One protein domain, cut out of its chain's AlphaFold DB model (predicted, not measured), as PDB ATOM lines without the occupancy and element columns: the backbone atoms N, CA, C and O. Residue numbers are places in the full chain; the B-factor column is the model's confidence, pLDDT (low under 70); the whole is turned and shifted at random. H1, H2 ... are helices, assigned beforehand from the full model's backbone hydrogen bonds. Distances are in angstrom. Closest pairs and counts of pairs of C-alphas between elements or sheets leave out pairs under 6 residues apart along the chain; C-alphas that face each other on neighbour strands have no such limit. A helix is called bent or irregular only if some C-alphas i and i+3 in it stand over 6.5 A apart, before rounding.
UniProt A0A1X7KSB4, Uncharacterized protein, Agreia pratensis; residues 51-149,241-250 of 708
ATOM      1  N   ARG A  51     -29.406 -38.021  24.654       92.88
ATOM      2  CA  ARG A  51     -29.656 -36.743  23.967       92.88
ATOM      3  C   ARG A  51     -30.496 -36.914  22.700       92.88
ATOM      4  O   ARG A  51     -31.360 -36.085  22.445       92.88
ATOM      5  N   GLY A  52     -30.273 -37.978  21.929       93.12
ATOM      6  CA  GLY A  52     -31.080 -38.302  20.748       93.12
ATOM      7  C   GLY A  52     -32.540 -38.621  21.084       93.12
ATOM      8  O   GLY A  52     -33.444 -38.176  20.378       93.12
ATOM      9  N   LEU A  53     -32.782 -39.340  22.185       95.56
ATOM     10  CA  LEU A  53     -34.132 -39.636  22.679       95.56
ATOM     11  C   LEU A  53     -34.859 -38.365  23.141       95.56
ATOM     12  O   LEU A  53     -36.000 -38.146  22.739       95.56
ATOM     13  N   TRP A  54     -34.187 -37.494  23.905       94.19
ATOM     14  CA  TRP A  54     -34.724 -36.180  24.280       94.19
ATOM     15  C   TRP A  54     -35.049 -35.321  23.060       94.19
ATOM     16  O   TRP A  54     -36.172 -34.845  22.930       94.19
ATOM     17  N   ALA A  55     -34.107 -35.208  22.120       88.19
ATOM     18  CA  ALA A  55     -34.316 -34.455  20.888       88.19
ATOM     19  C   ALA A  55     -35.504 -34.995  20.081       88.19
ATOM     20  O   ALA A  55     -36.254 -34.215  19.510       88.19
ATOM     21  N   THR A  56     -35.720 -36.313  20.070       90.12
ATOM     22  CA  THR A  56     -36.871 -36.925  19.391       90.12
ATOM     23  C   THR A  56     -38.192 -36.512  20.045       90.12
ATOM     24  O   THR A  56     -39.123 -36.130  19.341       90.12
ATOM     25  N   LEU A  57     -38.281 -36.544  21.379       94.44
ATOM     26  CA  LEU A  57     -39.467 -36.078  22.106       94.44
ATOM     27  C   LEU A  57     -39.721 -34.578  21.882       94.44
ATOM     28  O   LEU A  57     -40.859 -34.174  21.637       94.44
ATOM     29  N   ASP A  58     -38.671 -33.758  21.898       90.88
ATOM     30  CA  ASP A  58     -38.767 -32.319  21.633       90.88
ATOM     31  C   ASP A  58     -39.187 -32.028  20.187       90.88
ATOM     32  O   ASP A  58     -40.017 -31.144  19.941       90.88
ATOM     33  N   SER A  59     -38.680 -32.809  19.231       83.81
ATOM     34  CA  SER A  59     -39.111 -32.767  17.837       83.81
ATOM     35  C   SER A  59     -40.582 -33.134  17.695       83.81
ATOM     36  O   SER A  59     -41.263 -32.490  16.914       83.81
ATOM     37  N   LEU A  60     -41.130 -34.080  18.466       87.94
ATOM     38  CA  LEU A  60     -42.568 -34.384  18.400       87.94
ATOM     39  C   LEU A  60     -43.438 -33.174  18.740       87.94
ATOM     40  O   LEU A  60     -44.443 -32.934  18.067       87.94
ATOM     41  N   VAL A  61     -43.057 -32.406  19.762       87.12
ATOM     42  CA  VAL A  61     -43.747 -31.159  20.113       87.12
ATOM     43  C   VAL A  61     -43.528 -30.117  19.025       87.12
ATOM     44  O   VAL A  61     -44.501 -29.543  18.548       87.12
ATOM     45  N   SER A  62     -42.282 -29.904  18.606       78.81
ATOM     46  CA  SER A  62     -41.933 -28.894  17.601       78.81
ATOM     47  C   SER A  62     -42.661 -29.140  16.278       78.81
ATOM     48  O   SER A  62     -43.372 -28.263  15.802       78.81
ATOM     49  N   GLU A  63     -42.590 -30.360  15.749       76.38
ATOM     50  CA  GLU A  63     -43.266 -30.782  14.522       76.38
ATOM     51  C   GLU A  63     -44.786 -30.736  14.664       76.38
ATOM     52  O   GLU A  63     -45.466 -30.331  13.732       76.38
ATOM     53  N   SER A  64     -45.350 -31.101  15.820       77.38
ATOM     54  CA  SER A  64     -46.801 -30.977  16.032       77.38
ATOM     55  C   SER A  64     -47.238 -29.523  16.021       77.38
ATOM     56  O   SER A  64     -48.189 -29.176  15.330       77.38
ATOM     57  N   VAL A  65     -46.527 -28.658  16.743       68.94
ATOM     58  CA  VAL A  65     -46.789 -27.218  16.735       68.94
ATOM     59  C   VAL A  65     -46.641 -26.662  15.318       68.94
ATOM     60  O   VAL A  65     -47.462 -25.852  14.905       68.94
ATOM     61  N   GLU A  66     -45.649 -27.110  14.544       64.94
ATOM     62  CA  GLU A  66     -45.478 -26.712  13.144       64.94
ATOM     63  C   GLU A  66     -46.600 -27.222  12.233       64.94
ATOM     64  O   GLU A  66     -47.103 -26.470  11.394       64.94
ATOM     65  N   MET A  67     -47.010 -28.474  12.399       62.28
ATOM     66  CA  MET A  67     -48.039 -29.139  11.607       62.28
ATOM     67  C   MET A  67     -49.405 -28.502  11.865       62.28
ATOM     68  O   MET A  67     -50.057 -28.010  10.949       62.28
ATOM     69  N   PHE A  68     -49.783 -28.360  13.132       58.91
ATOM     70  CA  PHE A  68     -51.009 -27.677  13.539       58.91
ATOM     71  C   PHE A  68     -50.863 -26.154  13.597       58.91
ATOM     72  O   PHE A  68     -51.804 -25.470  14.001       58.91
ATOM     73  N   SER A  69     -49.746 -25.590  13.114       49.69
ATOM     74  CA  SER A  69     -49.581 -24.135  12.970       49.69
ATOM     75  C   SER A  69     -50.569 -23.515  11.986       49.69
ATOM     76  O   SER A  69     -50.623 -22.305  11.893       49.69
ATOM     77  N   VAL A  70     -51.425 -24.300  11.327       42.34
ATOM     78  CA  VAL A  70     -52.656 -23.831  10.665       42.34
ATOM     79  C   VAL A  70     -53.587 -23.071  11.645       42.34
ATOM     80  O   VAL A  70     -54.381 -22.235  11.207       42.34
ATOM     81  N   LEU A  71     -53.411 -23.267  12.965       45.72
ATOM     82  CA  LEU A  71     -53.938 -22.427  14.053       45.72
ATOM     83  C   LEU A  71     -53.236 -21.052  14.197       45.72
ATOM     84  O   LEU A  71     -53.618 -20.294  15.083       45.72
ATOM     85  N   ASN A  72     -52.218 -20.744  13.379       42.34
ATOM     86  CA  ASN A  72     -51.419 -19.509  13.255       42.34
ATOM     87  C   ASN A  72     -51.287 -18.686  14.547       42.34
ATOM     88  O   ASN A  72     -51.504 -17.479  14.539       42.34
ATOM     89  N   ARG A  73     -50.965 -19.310  15.689       44.16
ATOM     90  CA  ARG A  73     -50.627 -18.572  16.920       44.16
ATOM     91  C   ARG A  73     -49.311 -17.821  16.699       44.16
ATOM     92  O   ARG A  73     -48.430 -18.372  16.030       44.16
ATOM     93  N   PRO A  74     -49.165 -16.590  17.221       38.72
ATOM     94  CA  PRO A  74     -47.988 -15.800  16.947       38.72
ATOM     95  C   PRO A  74     -46.815 -16.547  17.553       38.72
ATOM     96  O   PRO A  74     -46.850 -17.025  18.693       38.72
ATOM     97  N   ARG A  75     -45.787 -16.709  16.734       49.34
ATOM     98  CA  ARG A  75     -44.545 -17.313  17.166       49.34
ATOM     99  C   ARG A  75     -43.835 -16.266  17.990       49.34
ATOM    100  O   ARG A  75     -43.240 -15.346  17.443       49.34
ATOM    101  N   ASP A  76     -43.836 -16.450  19.295       48.19
ATOM    102  CA  ASP A  76     -42.671 -16.013  20.035       48.19
ATOM    103  C   ASP A  76     -41.558 -17.001  19.657       48.19
ATOM    104  O   ASP A  76     -41.472 -18.098  20.213       48.19
ATOM    105  N   THR A  77     -40.798 -16.689  18.599       50.88
ATOM    106  CA  THR A  77     -39.677 -17.522  18.118       50.88
ATOM    107  C   THR A  77     -38.637 -17.760  19.206       50.88
ATOM    108  O   THR A  77     -37.855 -18.703  19.109       50.88
ATOM    109  N   ASP A  78     -38.671 -16.944  20.261       52.59
ATOM    110  CA  ASP A  78     -37.782 -17.033  21.407       52.59
ATOM    111  C   ASP A  78     -38.305 -18.005  22.478       52.59
ATOM    112  O   ASP A  78     -37.582 -18.328  23.428       52.59
ATOM    113  N   ARG A  79     -39.541 -18.522  22.350       66.19
ATOM    114  CA  ARG A  79     -40.084 -19.496  23.304       66.19
ATOM    115  C   ARG A  79     -39.620 -20.916  22.982       66.19
ATOM    116  O   ARG A  79     -39.943 -21.453  21.922       66.19
ATOM    117  N   PRO A  80     -38.927 -21.579  23.921       71.69
ATOM    118  CA  PRO A  80     -38.431 -22.929  23.714       71.69
ATOM    119  C   PRO A  80     -39.591 -23.931  23.611       71.69
ATOM    120  O   PRO A  80     -40.480 -23.950  24.466       71.69
ATOM    121  N   ARG A  81     -39.556 -24.781  22.579       80.19
ATOM    122  CA  ARG A  81     -40.477 -25.909  22.374       80.19
ATOM    123  C   ARG A  81     -39.772 -27.198  22.758       80.19
ATOM    124  O   ARG A  81     -38.686 -27.476  22.262       80.19
ATOM    125  N   PHE A  82     -40.366 -27.940  23.677       88.56
ATOM    126  CA  PHE A  82     -39.801 -29.181  24.193       88.56
ATOM    127  C   PHE A  82     -40.906 -30.006  24.842       88.56
ATOM    128  O   PHE A  82     -41.940 -29.462  25.242       88.56
ATOM    129  N   PHE A  83     -40.689 -31.310  24.963       92.88
ATOM    130  CA  PHE A  83     -41.611 -32.207  25.648       92.88
ATOM    131  C   PHE A  83     -41.482 -31.992  27.165       92.88
ATOM    132  O   PHE A  83     -40.439 -32.302  27.742       92.88
ATOM    133  N   PRO A  84     -42.505 -31.452  27.859       92.00
ATOM    134  CA  PRO A  84     -42.381 -31.120  29.269       92.00
ATOM    135  C   PRO A  84     -42.502 -32.395  30.093       92.00
ATOM    136  O   PRO A  84     -43.606 -32.882  30.333       92.00
ATOM    137  N   ILE A  85     -41.369 -32.946  30.516       92.44
ATOM    138  CA  ILE A  85     -41.321 -34.061  31.461       92.44
ATOM    139  C   ILE A  85     -40.831 -33.524  32.797       92.44
ATOM    140  O   ILE A  85     -39.832 -32.811  32.862       92.44
ATOM    141  N   ALA A  86     -41.549 -33.865  33.858       91.00
ATOM    142  CA  ALA A  86     -41.203 -33.470  35.207       91.00
ATOM    143  C   ALA A  86     -41.298 -34.644  36.185       91.00
ATOM    144  O   ALA A  86     -42.066 -35.588  35.998       91.00
ATOM    145  N   ASP A  87     -40.536 -34.540  37.264       88.31
ATOM    146  CA  ASP A  87     -40.537 -35.433  38.422       88.31
ATOM    147  C   ASP A  87     -41.548 -35.017  39.506       88.31
ATOM    148  O   ASP A  87     -41.793 -35.759  40.456       88.31
ATOM    149  N   SER A  88     -42.168 -33.844  39.358       91.50
ATOM    150  CA  SER A  88     -43.172 -33.307  40.271       91.50
ATOM    151  C   SER A  88     -44.189 -32.426  39.547       91.50
ATOM    152  O   SER A  88     -43.925 -31.869  38.477       91.50
ATOM    153  N   ASN A  89     -45.364 -32.251  40.160       91.06
ATOM    154  CA  ASN A  89     -46.392 -31.367  39.613       91.06
ATOM    155  C   ASN A  89     -45.941 -29.896  39.588       91.06
ATOM    156  O   ASN A  89     -46.288 -29.177  38.660       91.06
ATOM    157  N   GLU A  90     -45.161 -29.440  40.573       91.81
ATOM    158  CA  GLU A  90     -44.651 -28.063  40.617       91.81
ATOM    159  C   GLU A  90     -43.685 -27.785  39.458       91.81
ATOM    160  O   GLU A  90     -43.896 -26.836  38.697       91.81
ATOM    161  N   SER A  91     -42.700 -28.667  39.252       88.69
ATOM    162  CA  SER A  91     -41.790 -28.609  38.102       88.69
ATOM    163  C   SER A  91     -42.572 -28.618  36.786       88.69
ATOM    164  O   SER A  91     -42.304 -27.807  35.901       88.69
ATOM    165  N   TYR A  92     -43.597 -29.469  36.673       92.06
ATOM    166  CA  TYR A  92     -44.440 -29.539  35.480       92.06
ATOM    167  C   TYR A  92     -45.157 -28.217  35.184       92.06
ATOM    168  O   TYR A  92     -45.088 -27.721  34.061       92.06
ATOM    169  N   GLN A  93     -45.790 -27.606  36.190       86.62
ATOM    170  CA  GLN A  93     -46.443 -26.303  36.029       86.62
ATOM    171  C   GLN A  93     -45.437 -25.207  35.654       86.62
ATOM    172  O   GLN A  93     -45.735 -24.370  34.805       86.62
ATOM    173  N   SER A  94     -44.223 -25.237  36.214       86.19
ATOM    174  CA  SER A  94     -43.161 -24.298  35.835       86.19
ATOM    175  C   SER A  94     -42.712 -24.463  34.380       86.19
ATOM    176  O   SER A  94     -42.366 -23.468  33.742       86.19
ATOM    177  N   LEU A  95     -42.693 -25.688  33.842       86.44
ATOM    178  CA  LEU A  95     -42.398 -25.929  32.427       86.44
ATOM    179  C   LEU A  95     -43.543 -25.434  31.533       86.44
ATOM    180  O   LEU A  95     -43.285 -24.741  30.549       86.44
ATOM    181  N   LEU A  96     -44.798 -25.709  31.904       82.75
ATOM    182  CA  LEU A  96     -45.977 -25.240  31.167       82.75
ATOM    183  C   LEU A  96     -46.110 -23.713  31.160       82.75
ATOM    184  O   LEU A  96     -46.506 -23.147  30.145       82.75
ATOM    185  N   ALA A  97     -45.714 -23.032  32.237       77.94
ATOM    186  CA  ALA A  97     -45.697 -21.569  32.310       77.94
ATOM    187  C   ALA A  97     -44.750 -20.918  31.283       77.94
ATOM    188  O   ALA A  97     -44.907 -19.745  30.955       77.94
ATOM    189  N   ARG A  98     -43.787 -21.677  30.737       77.69
ATOM    190  CA  ARG A  98     -42.927 -21.252  29.616       77.69
ATOM    191  C   ARG A  98     -43.599 -21.451  28.251       77.69
ATOM    192  O   ARG A  98     -42.967 -21.227  27.222       77.69
ATOM    193  N   SER A  99     -44.857 -21.899  28.242       67.31
ATOM    194  CA  SER A  99     -45.676 -22.191  27.063       67.31
ATOM    195  C   SER A  99     -45.038 -23.204  26.104       67.31
ATOM    196  O   SER A  99     -45.248 -23.117  24.901       67.31
ATOM    197  N   CYS A 100     -44.255 -24.174  26.588       74.62
ATOM    198  CA  CYS A 100     -43.442 -25.047  25.727       74.62
ATOM    199  C   CYS A 100     -44.235 -25.968  24.781       74.62
ATOM    200  O   CYS A 100     -43.689 -26.397  23.767       74.62
ATOM    201  N   ILE A 101     -45.512 -26.224  25.078       80.69
ATOM    202  CA  ILE A 101     -46.426 -27.042  24.260       80.69
ATOM    203  C   ILE A 101     -47.587 -26.235  23.665       80.69
ATOM    204  O   ILE A 101     -48.561 -26.811  23.189       80.69
ATOM    205  N   ASP A 102     -47.525 -24.905  23.707       70.56
ATOM    206  CA  ASP A 102     -48.521 -24.064  23.041       70.56
ATOM    207  C   ASP A 102     -48.554 -24.367  21.531       70.56
ATOM    208  O   ASP A 102     -47.526 -24.286  20.857       70.56
ATOM    209  N   GLY A 103     -49.728 -24.748  21.018       65.75
ATOM    210  CA  GLY A 103     -49.949 -25.128  19.618       65.75
ATOM    211  C   GLY A 103     -50.077 -26.633  19.348       65.75
ATOM    212  O   GLY A 103     -50.442 -26.995  18.233       65.75
ATOM    213  N   VAL A 104     -49.842 -27.512  20.332       74.62
ATOM    214  CA  VAL A 104     -50.188 -28.944  20.197       74.62
ATOM    215  C   VAL A 104     -51.697 -29.161  20.361       74.62
ATOM    216  O   VAL A 104     -52.394 -28.337  20.963       74.62
ATOM    217  N   THR A 105     -52.229 -30.279  19.861       73.88
ATOM    218  CA  THR A 105     -53.660 -30.586  20.023       73.88
ATOM    219  C   THR A 105     -54.013 -30.918  21.476       73.88
ATOM    220  O   THR A 105     -53.166 -31.339  22.269       73.88
ATOM    221  N   ALA A 106     -55.292 -30.779  21.841       73.06
ATOM    222  CA  ALA A 106     -55.764 -31.117  23.186       73.06
ATOM    223  C   ALA A 106     -55.494 -32.589  23.555       73.06
ATOM    224  O   ALA A 106     -55.173 -32.889  24.706       73.06
ATOM    225  N   ASP A 107     -55.581 -33.502  22.587       79.62
ATOM    226  CA  ASP A 107     -55.317 -34.925  22.800       79.62
ATOM    227  C   ASP A 107     -53.821 -35.207  22.992       79.62
ATOM    228  O   ASP A 107     -53.450 -35.944  23.911       79.62
ATOM    229  N   GLN A 108     -52.951 -34.542  22.221       86.44
ATOM    230  CA  GLN A 108     -51.500 -34.597  22.421       86.44
ATOM    231  C   GLN A 108     -51.109 -34.066  23.804       86.44
ATOM    232  O   GLN A 108     -50.401 -34.746  24.551       86.44
ATOM    233  N   ALA A 109     -51.630 -32.899  24.197       86.06
ATOM    234  CA  ALA A 109     -51.406 -32.333  25.526       86.06
ATOM    235  C   ALA A 109     -51.901 -33.268  26.643       86.06
ATOM    236  O   ALA A 109     -51.249 -33.394  27.687       86.06
ATOM    237  N   ARG A 110     -53.026 -33.965  26.429       86.94
ATOM    238  CA  ARG A 110     -53.571 -34.941  27.384       86.94
ATOM    239  C   ARG A 110     -52.654 -36.148  27.542       86.94
ATOM    240  O   ARG A 110     -52.450 -36.573  28.674       86.94
ATOM    241  N   ILE A 111     -52.079 -36.667  26.458       90.81
ATOM    242  CA  ILE A 111     -51.122 -37.783  26.510       90.81
ATOM    243  C   ILE A 111     -49.831 -37.364  27.214       90.81
ATOM    244  O   ILE A 111     -49.394 -38.065  28.124       90.81
ATOM    245  N   ILE A 112     -49.272 -36.192  26.884       92.25
ATOM    246  CA  ILE A 112     -48.115 -35.629  27.603       92.25
ATOM    247  C   ILE A 112     -48.425 -35.548  29.101       92.25
ATOM    248  O   ILE A 112     -47.637 -36.000  29.930       92.25
ATOM    249  N   SER A 113     -49.592 -35.003  29.455       90.50
ATOM    250  CA  SER A 113     -50.023 -34.853  30.845       90.50
ATOM    251  C   SER A 113     -50.231 -36.198  31.544       90.50
ATOM    252  O   SER A 113     -49.864 -36.348  32.705       90.50
ATOM    253  N   ALA A 114     -50.844 -37.177  30.875       89.62
ATOM    254  CA  ALA A 114     -51.181 -38.478  31.449       89.62
ATOM    255  C   ALA A 114     -49.947 -39.349  31.714       89.62
ATOM    256  O   ALA A 114     -49.961 -40.133  32.660       89.62
ATOM    257  N   SER A 115     -48.887 -39.176  30.924       92.75
ATOM    258  CA  SER A 115     -47.661 -39.971  31.020       92.75
ATOM    259  C   SER A 115     -46.608 -39.390  31.972       92.75
ATOM    260  O   SER A 115     -45.492 -39.901  32.026       92.75
ATOM    261  N   GLN A 116     -46.923 -38.325  32.718       94.31
ATOM    262  CA  GLN A 116     -45.948 -37.669  33.592       94.31
ATOM    263  C   GLN A 116     -45.438 -38.597  34.716       94.31
ATOM    264  O   GLN A 116     -46.260 -39.174  35.438       94.31
ATOM    265  N   PRO A 117     -44.111 -38.685  34.949       93.38
ATOM    266  CA  PRO A 117     -43.492 -39.545  35.967       93.38
ATOM    267  C   PRO A 117     -44.037 -39.431  37.396       93.38
ATOM    268  O   PRO A 117     -43.965 -40.404  38.142       93.38
ATOM    269  N   PHE A 118     -44.594 -38.281  37.783       91.31
ATOM    270  CA  PHE A 118     -45.103 -38.034  39.139       91.31
ATOM    271  C   PHE A 118     -46.566 -38.436  39.372       91.31
ATOM    272  O   PHE A 118     -47.059 -38.313  40.491       91.31
ATOM    273  N   ARG A 119     -47.309 -38.836  38.332       90.00
ATOM    274  CA  ARG A 119     -48.736 -39.160  38.475       90.00
ATOM    275  C   ARG A 119     -48.958 -40.542  39.085       90.00
ATOM    276  O   ARG A 119     -48.302 -41.504  38.718       90.00
ATOM    277  N   GLU A 120     -49.944 -40.673  39.957       88.81
ATOM    278  CA  GLU A 120     -50.390 -41.998  40.390       88.81
ATOM    279  C   GLU A 120     -51.315 -42.596  39.325       88.81
ATOM    280  O   GLU A 120     -52.282 -41.958  38.896       88.81
ATOM    281  N   LEU A 121     -51.004 -43.814  38.883       87.38
ATOM    282  CA  LEU A 121     -51.810 -44.571  37.930       87.38
ATOM    283  C   LEU A 121     -52.303 -45.867  38.589       87.38
ATOM    284  O   LEU A 121     -51.542 -46.488  39.328       87.38
ATOM    285  N   PRO A 122     -53.544 -46.304  38.318       86.19
ATOM    286  CA  PRO A 122     -53.995 -47.633  38.710       86.19
ATOM    287  C   PRO A 122     -53.130 -48.733  38.081       86.19
ATOM    288  O   PRO A 122     -52.647 -48.582  36.954       86.19
ATOM    289  N   ASP A 123     -53.005 -49.867  38.769       83.12
ATOM    290  CA  ASP A 123     -52.295 -51.035  38.245       83.12
ATOM    291  C   ASP A 123     -52.847 -51.454  36.873       83.12
ATOM    292  O   ASP A 123     -54.058 -51.577  36.670       83.12
ATOM    293  N   GLY A 124     -51.946 -51.665  35.910       82.69
ATOM    294  CA  GLY A 124     -52.300 -52.053  34.541       82.69
ATOM    295  C   GLY A 124     -52.818 -50.915  33.652       82.69
ATOM    296  O   GLY A 124     -53.278 -51.182  32.540       82.69
ATOM    297  N   HIS A 125     -52.750 -49.653  34.093       88.00
ATOM    298  CA  HIS A 125     -53.120 -48.520  33.247       88.00
ATOM    299  C   HIS A 125     -52.225 -48.443  31.986       88.00
ATOM    300  O   HIS A 125     -51.001 -48.539  32.110       88.00
ATOM    301  N   PRO A 126     -52.778 -48.185  30.780       84.88
ATOM    302  CA  PRO A 126     -52.003 -48.161  29.530       84.88
ATOM    303  C   PRO A 126     -50.830 -47.169  29.505       84.88
ATOM    304  O   PRO A 126     -49.861 -47.378  28.785       84.88
ATOM    305  N   ALA A 127     -50.901 -46.094  30.298       88.12
ATOM    306  CA  ALA A 127     -49.826 -45.101  30.416       88.12
ATOM    307  C   ALA A 127     -48.650 -45.543  31.315       88.12
ATOM    308  O   ALA A 127     -47.602 -44.902  31.289       88.12
ATOM    309  N   GLY A 128     -48.797 -46.624  32.092       91.19
ATOM    310  CA  GLY A 128     -47.784 -47.091  33.048       91.19
ATOM    311  C   GLY A 128     -46.408 -47.360  32.422       91.19
ATOM    312  O   GLY A 128     -45.419 -46.811  32.907       91.19
ATOM    313  N   PRO A 129     -46.316 -48.118  31.310       91.06
ATOM    314  CA  PRO A 129     -45.041 -48.354  30.627       91.06
ATOM    315  C   PRO A 129     -44.353 -47.066  30.153       91.06
ATOM    316  O   PRO A 129     -43.139 -46.926  30.294       91.06
ATOM    317  N   TYR A 130     -45.123 -46.097  29.645       94.31
ATOM    318  CA  TYR A 130     -44.595 -44.801  29.212       94.31
ATOM    319  C   TYR A 130     -44.068 -43.994  30.395       94.31
ATOM    320  O   TYR A 130     -42.983 -43.428  30.321       94.31
ATOM    321  N   GLN A 131     -44.813 -43.971  31.498       93.69
ATOM    322  CA  GLN A 131     -44.419 -43.258  32.703       93.69
ATOM    323  C   GLN A 131     -43.086 -43.771  33.262       93.69
ATOM    324  O   GLN A 131     -42.201 -42.980  33.590       93.69
ATOM    325  N   GLU A 132     -42.940 -45.091  33.352       91.25
ATOM    326  CA  GLU A 132     -41.725 -45.730  33.854       91.25
ATOM    327  C   GLU A 132     -40.526 -45.476  32.929       91.25
ATOM    328  O   GLU A 132     -39.428 -45.172  33.396       91.25
ATOM    329  N   ALA A 133     -40.740 -45.511  31.613       94.06
ATOM    330  CA  ALA A 133     -39.715 -45.154  30.638       94.06
ATOM    331  C   ALA A 133     -39.267 -43.685  30.760       94.06
ATOM    332  O   ALA A 133     -38.068 -43.409  30.760       94.06
ATOM    333  N   LEU A 134     -40.205 -42.742  30.905       95.00
ATOM    334  CA  LEU A 134     -39.874 -41.323  31.076       95.00
ATOM    335  C   LEU A 134     -39.153 -41.058  32.405       95.00
ATOM    336  O   LEU A 134     -38.224 -40.253  32.444       95.00
ATOM    337  N   ARG A 135     -39.525 -41.765  33.479       93.06
ATOM    338  CA  ARG A 135     -38.818 -41.711  34.766       93.06
ATOM    339  C   ARG A 135     -37.366 -42.167  34.621       93.06
ATOM    340  O   ARG A 135     -36.462 -41.476  35.076       93.06
ATOM    341  N   ARG A 136     -37.132 -43.283  33.921       91.81
ATOM    342  CA  ARG A 136     -35.775 -43.776  33.628       91.81
ATOM    343  C   ARG A 136     -34.972 -42.784  32.798       91.81
ATOM    344  O   ARG A 136     -33.807 -42.554  33.101       91.81
ATOM    345  N   LEU A 137     -35.598 -42.159  31.802       93.50
ATOM    346  CA  LEU A 137     -34.948 -41.147  30.974       93.50
ATOM    347  C   LEU A 137     -34.508 -39.916  31.791       93.50
ATOM    348  O   LEU A 137     -33.398 -39.426  31.579       93.50
ATOM    349  N   ILE A 138     -35.328 -39.454  32.748       92.25
ATOM    350  CA  ILE A 138     -34.947 -38.396  33.704       92.25
ATOM    351  C   ILE A 138     -33.757 -38.841  34.553       92.25
ATOM    352  O   ILE A 138     -32.762 -38.125  34.629       92.25
ATOM    353  N   ASN A 139     -33.844 -40.019  35.172       90.81
ATOM    354  CA  ASN A 139     -32.803 -40.518  36.067       90.81
ATOM    355  C   ASN A 139     -31.453 -40.651  35.350       90.81
ATOM    356  O   ASN A 139     -30.433 -40.187  35.852       90.81
ATOM    357  N   TRP A 140     -31.451 -41.191  34.130       92.00
ATOM    358  CA  TRP A 140     -30.251 -41.270  33.297       92.00
ATOM    359  C   TRP A 140     -29.704 -39.898  32.906       92.00
ATOM    360  O   TRP A 140     -28.489 -39.716  32.905       92.00
ATOM    361  N   GLY A 141     -30.574 -38.930  32.596       91.69
ATOM    362  CA  GLY A 141     -30.165 -37.545  32.356       91.69
ATOM    363  C   GLY A 141     -29.465 -36.940  33.574       91.69
ATOM    364  O   GLY A 141     -28.341 -36.456  33.460       91.69
ATOM    365  N   ASN A 142     -30.076 -37.074  34.752       90.75
ATOM    366  CA  ASN A 142     -29.521 -36.585  36.014       90.75
ATOM    367  C   ASN A 142     -28.182 -37.254  36.357       90.75
ATOM    368  O   ASN A 142     -27.250 -36.572  36.778       90.75
ATOM    369  N   ALA A 143     -28.060 -38.571  36.160       90.50
ATOM    370  CA  ALA A 143     -26.812 -39.303  36.385       90.50
ATOM    371  C   ALA A 143     -25.681 -38.768  35.488       90.50
ATOM    372  O   ALA A 143     -24.587 -38.468  35.969       90.50
ATOM    373  N   ILE A 144     -25.956 -38.561  34.194       91.44
ATOM    374  CA  ILE A 144     -24.996 -37.979  33.243       91.44
ATOM    375  C   ILE A 144     -24.591 -36.560  33.666       91.44
ATOM    376  O   ILE A 144     -23.400 -36.241  33.662       91.44
ATOM    377  N   ASP A 145     -25.553 -35.720  34.050       90.31
ATOM    378  CA  ASP A 145     -25.301 -34.332  34.456       90.31
ATOM    379  C   ASP A 145     -24.503 -34.240  35.768       90.31
ATOM    380  O   ASP A 145     -23.676 -33.340  35.935       90.31
ATOM    381  N   ASN A 146     -24.674 -35.216  36.663       91.31
ATOM    382  CA  ASN A 146     -23.877 -35.372  37.881       91.31
ATOM    383  C   ASN A 146     -22.470 -35.945  37.623       91.31
ATOM    384  O   ASN A 146     -21.633 -35.956  38.528       91.31
ATOM    385  N   GLY A 147     -22.179 -36.373  36.390       90.44
ATOM    386  CA  GLY A 147     -20.885 -36.918  35.984       90.44
ATOM    387  C   GLY A 147     -20.722 -38.421  36.222       90.44
ATOM    388  O   GLY A 147     -19.590 -38.915  36.170       90.44
ATOM    389  N   ASP A 148     -21.817 -39.147  36.462       90.12
ATOM    390  CA  ASP A 148     -21.791 -40.599  36.613       90.12
ATOM    391  C   ASP A 148     -21.392 -41.278  35.295       90.12
ATOM    392  O   ASP A 148     -21.636 -40.784  34.190       90.12
ATOM    393  N   GLN A 149     -20.750 -42.442  35.411       89.25
ATOM    394  CA  GLN A 149     -20.274 -43.211  34.263       89.25
ATOM    395  C   GLN A 149     -21.010 -44.537  34.141       89.25
ATOM    396  O   GLN A 149     -21.336 -45.182  35.138       89.25
ATOM    397  N   LEU A 241     -45.715 -42.784  17.253       89.06
ATOM    398  CA  LEU A 241     -46.877 -43.411  16.620       89.06
ATOM    399  C   LEU A 241     -48.198 -42.778  17.067       89.06
ATOM    400  O   LEU A 241     -49.061 -42.526  16.231       89.06
ATOM    401  N   MET A 242     -48.359 -42.482  18.361       91.12
ATOM    402  CA  MET A 242     -49.549 -41.795  18.868       91.12
ATOM    403  C   MET A 242     -49.666 -40.382  18.291       91.12
ATOM    404  O   MET A 242     -50.749 -39.986  17.868       91.12
ATOM    405  N   PHE A 243     -48.565 -39.628  18.242       88.44
ATOM    406  CA  PHE A 243     -48.532 -38.284  17.665       88.44
ATOM    407  C   PHE A 243     -48.878 -38.302  16.179       88.44
ATOM    408  O   PHE A 243     -49.722 -37.515  15.754       88.44
ATOM    409  N   THR A 244     -48.299 -39.226  15.414       81.12
ATOM    410  CA  THR A 244     -48.619 -39.417  13.997       81.12
ATOM    411  C   THR A 244     -50.080 -39.808  13.802       81.12
ATOM    412  O   THR A 244     -50.762 -39.165  13.014       81.12
ATOM    413  N   ALA A 245     -50.594 -40.787  14.550       78.81
ATOM    414  CA  ALA A 245     -51.985 -41.221  14.433       78.81
ATOM    415  C   ALA A 245     -52.972 -40.092  14.774       78.81
ATOM    416  O   ALA A 245     -53.963 -39.899  14.075       78.81
ATOM    417  N   MET A 246     -52.686 -39.308  15.820       80.12
ATOM    418  CA  MET A 246     -53.482 -38.127  16.160       80.12
ATOM    419  C   MET A 246     -53.404 -37.056  15.072       80.12
ATOM    420  O   MET A 246     -54.413 -36.430  14.773       80.12
ATOM    421  N   ALA A 247     -52.242 -36.857  14.452       72.00
ATOM    422  CA  ALA A 247     -52.097 -35.922  13.343       72.00
ATOM    423  C   ALA A 247     -52.812 -36.365  12.068       72.00
ATOM    424  O   ALA A 247     -53.436 -35.545  11.401       72.00
ATOM    425  N   GLU A 248     -52.791 -37.656  11.752       65.19
ATOM    426  CA  GLU A 248     -53.572 -38.226  10.654       65.19
ATOM    427  C   GLU A 248     -55.080 -38.123  10.904       65.19
ATOM    428  O   GLU A 248     -55.850 -37.938   9.962       65.19
ATOM    429  N   ALA A 249     -55.500 -38.193  12.169       62.72
ATOM    430  CA  ALA A 249     -56.891 -38.043  12.584       62.72
ATOM    431  C   ALA A 249     -57.399 -36.591  12.567       62.72
ATOM    432  O   ALA A 249     -58.588 -36.379  12.802       62.72
ATOM    433  N   VAL A 250     -56.541 -35.604  12.287       53.91
ATOM    434  CA  VAL A 250     -56.916 -34.194  12.111       53.91
ATOM    435  C   VAL A 250     -56.759 -33.832  10.630       53.91
ATOM    436  O   VAL A 250     -55.670 -33.467  10.176       53.91
TER     437      VAL A 250
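Overview. This is residues 51 to 149 and 241 to 250 of the 708 residues of an uncharacterized protein of Agreia pratensis (UniProt A0A1X7KSB4). Three helices run roughly side by side with their centres in a triangle, the long H1, the short H5 and H3, while H4 lies across the end of this group where H1 begins and H3 ends. H2 is set off on another side, and the unnamed stretch of residues 72 to 88 folds back from the end of H1 past the middle to reach it; the end of H4 sticks out with residues 142 to 147. The printed part has 109 residues with five named helices, H1 to H5 in order along the chain, and no named strand, and its class is all helix. The whole is compact, with a radius of gyration of the C-alphas of 14.6 A and spans of 42 by 34 by 26 A.

Arrangement. H1, residues 51 to 71, is the longest helix. It only just touches H5, residues 241 to 248, with 3 pairs of C-alphas within 8 A and with its residues 60 to 64 alone. Their closest C-alphas, those of Leu 60 and Phe 243, are 7.2 A apart, and they run the same way at a shallow tilt of 14 degrees. H3, residues 106 to 114, also only just touches H5, with 3 such pairs. Their closest C-alphas, those of Gln 108 and Phe 243, are 6.7 A apart, and they run opposite ways at a shallow tilt of 14 degrees. H1 and H3 are near each other, with 5 pairs of C-alphas within 10 A. H4, residues 128 to 145, touches no helix but is near H1, with 7 such pairs, and near H3, with 6. H2, residues 89 to 96, touches no helix and is apart from H4 and H5. In H2, H3, H4 and H5 every O i to N i+4 pair is within hydrogen-bond range; in H1 15 of 17 are.

Along the chain. H1 begins at C-alpha 51, (-29.656, -36.743, 23.967), and measures 29.9 A from first to last C-alpha. It is irregular, with C-alphas 67 and 70 7.1 A apart. H4 measures 25.9 A and ends at C-alpha 145, (-25.301, -34.332, 34.456). H3 measures 12.0 A, and H2 and H5 each 10.4 A. H5 ends at C-alpha 248, (-53.572, -38.226, 10.654).

Size, cuts and confidence. The C-alphas farthest apart, those of Val 70 and Gln 149, are 44.5 A apart. Residues 150 to 240 are not printed, and C-alphas 149 and 241 are 31.9 A apart across the cut. The links from H1 to H2, 17 residues, and from H3 to H4, 13 residues, are long; that from H2 to H3 is short. The mean pLDDT of the printed part is 81.5, and residues 65 to 79, 99, 103 and 248 to 250 are under 70.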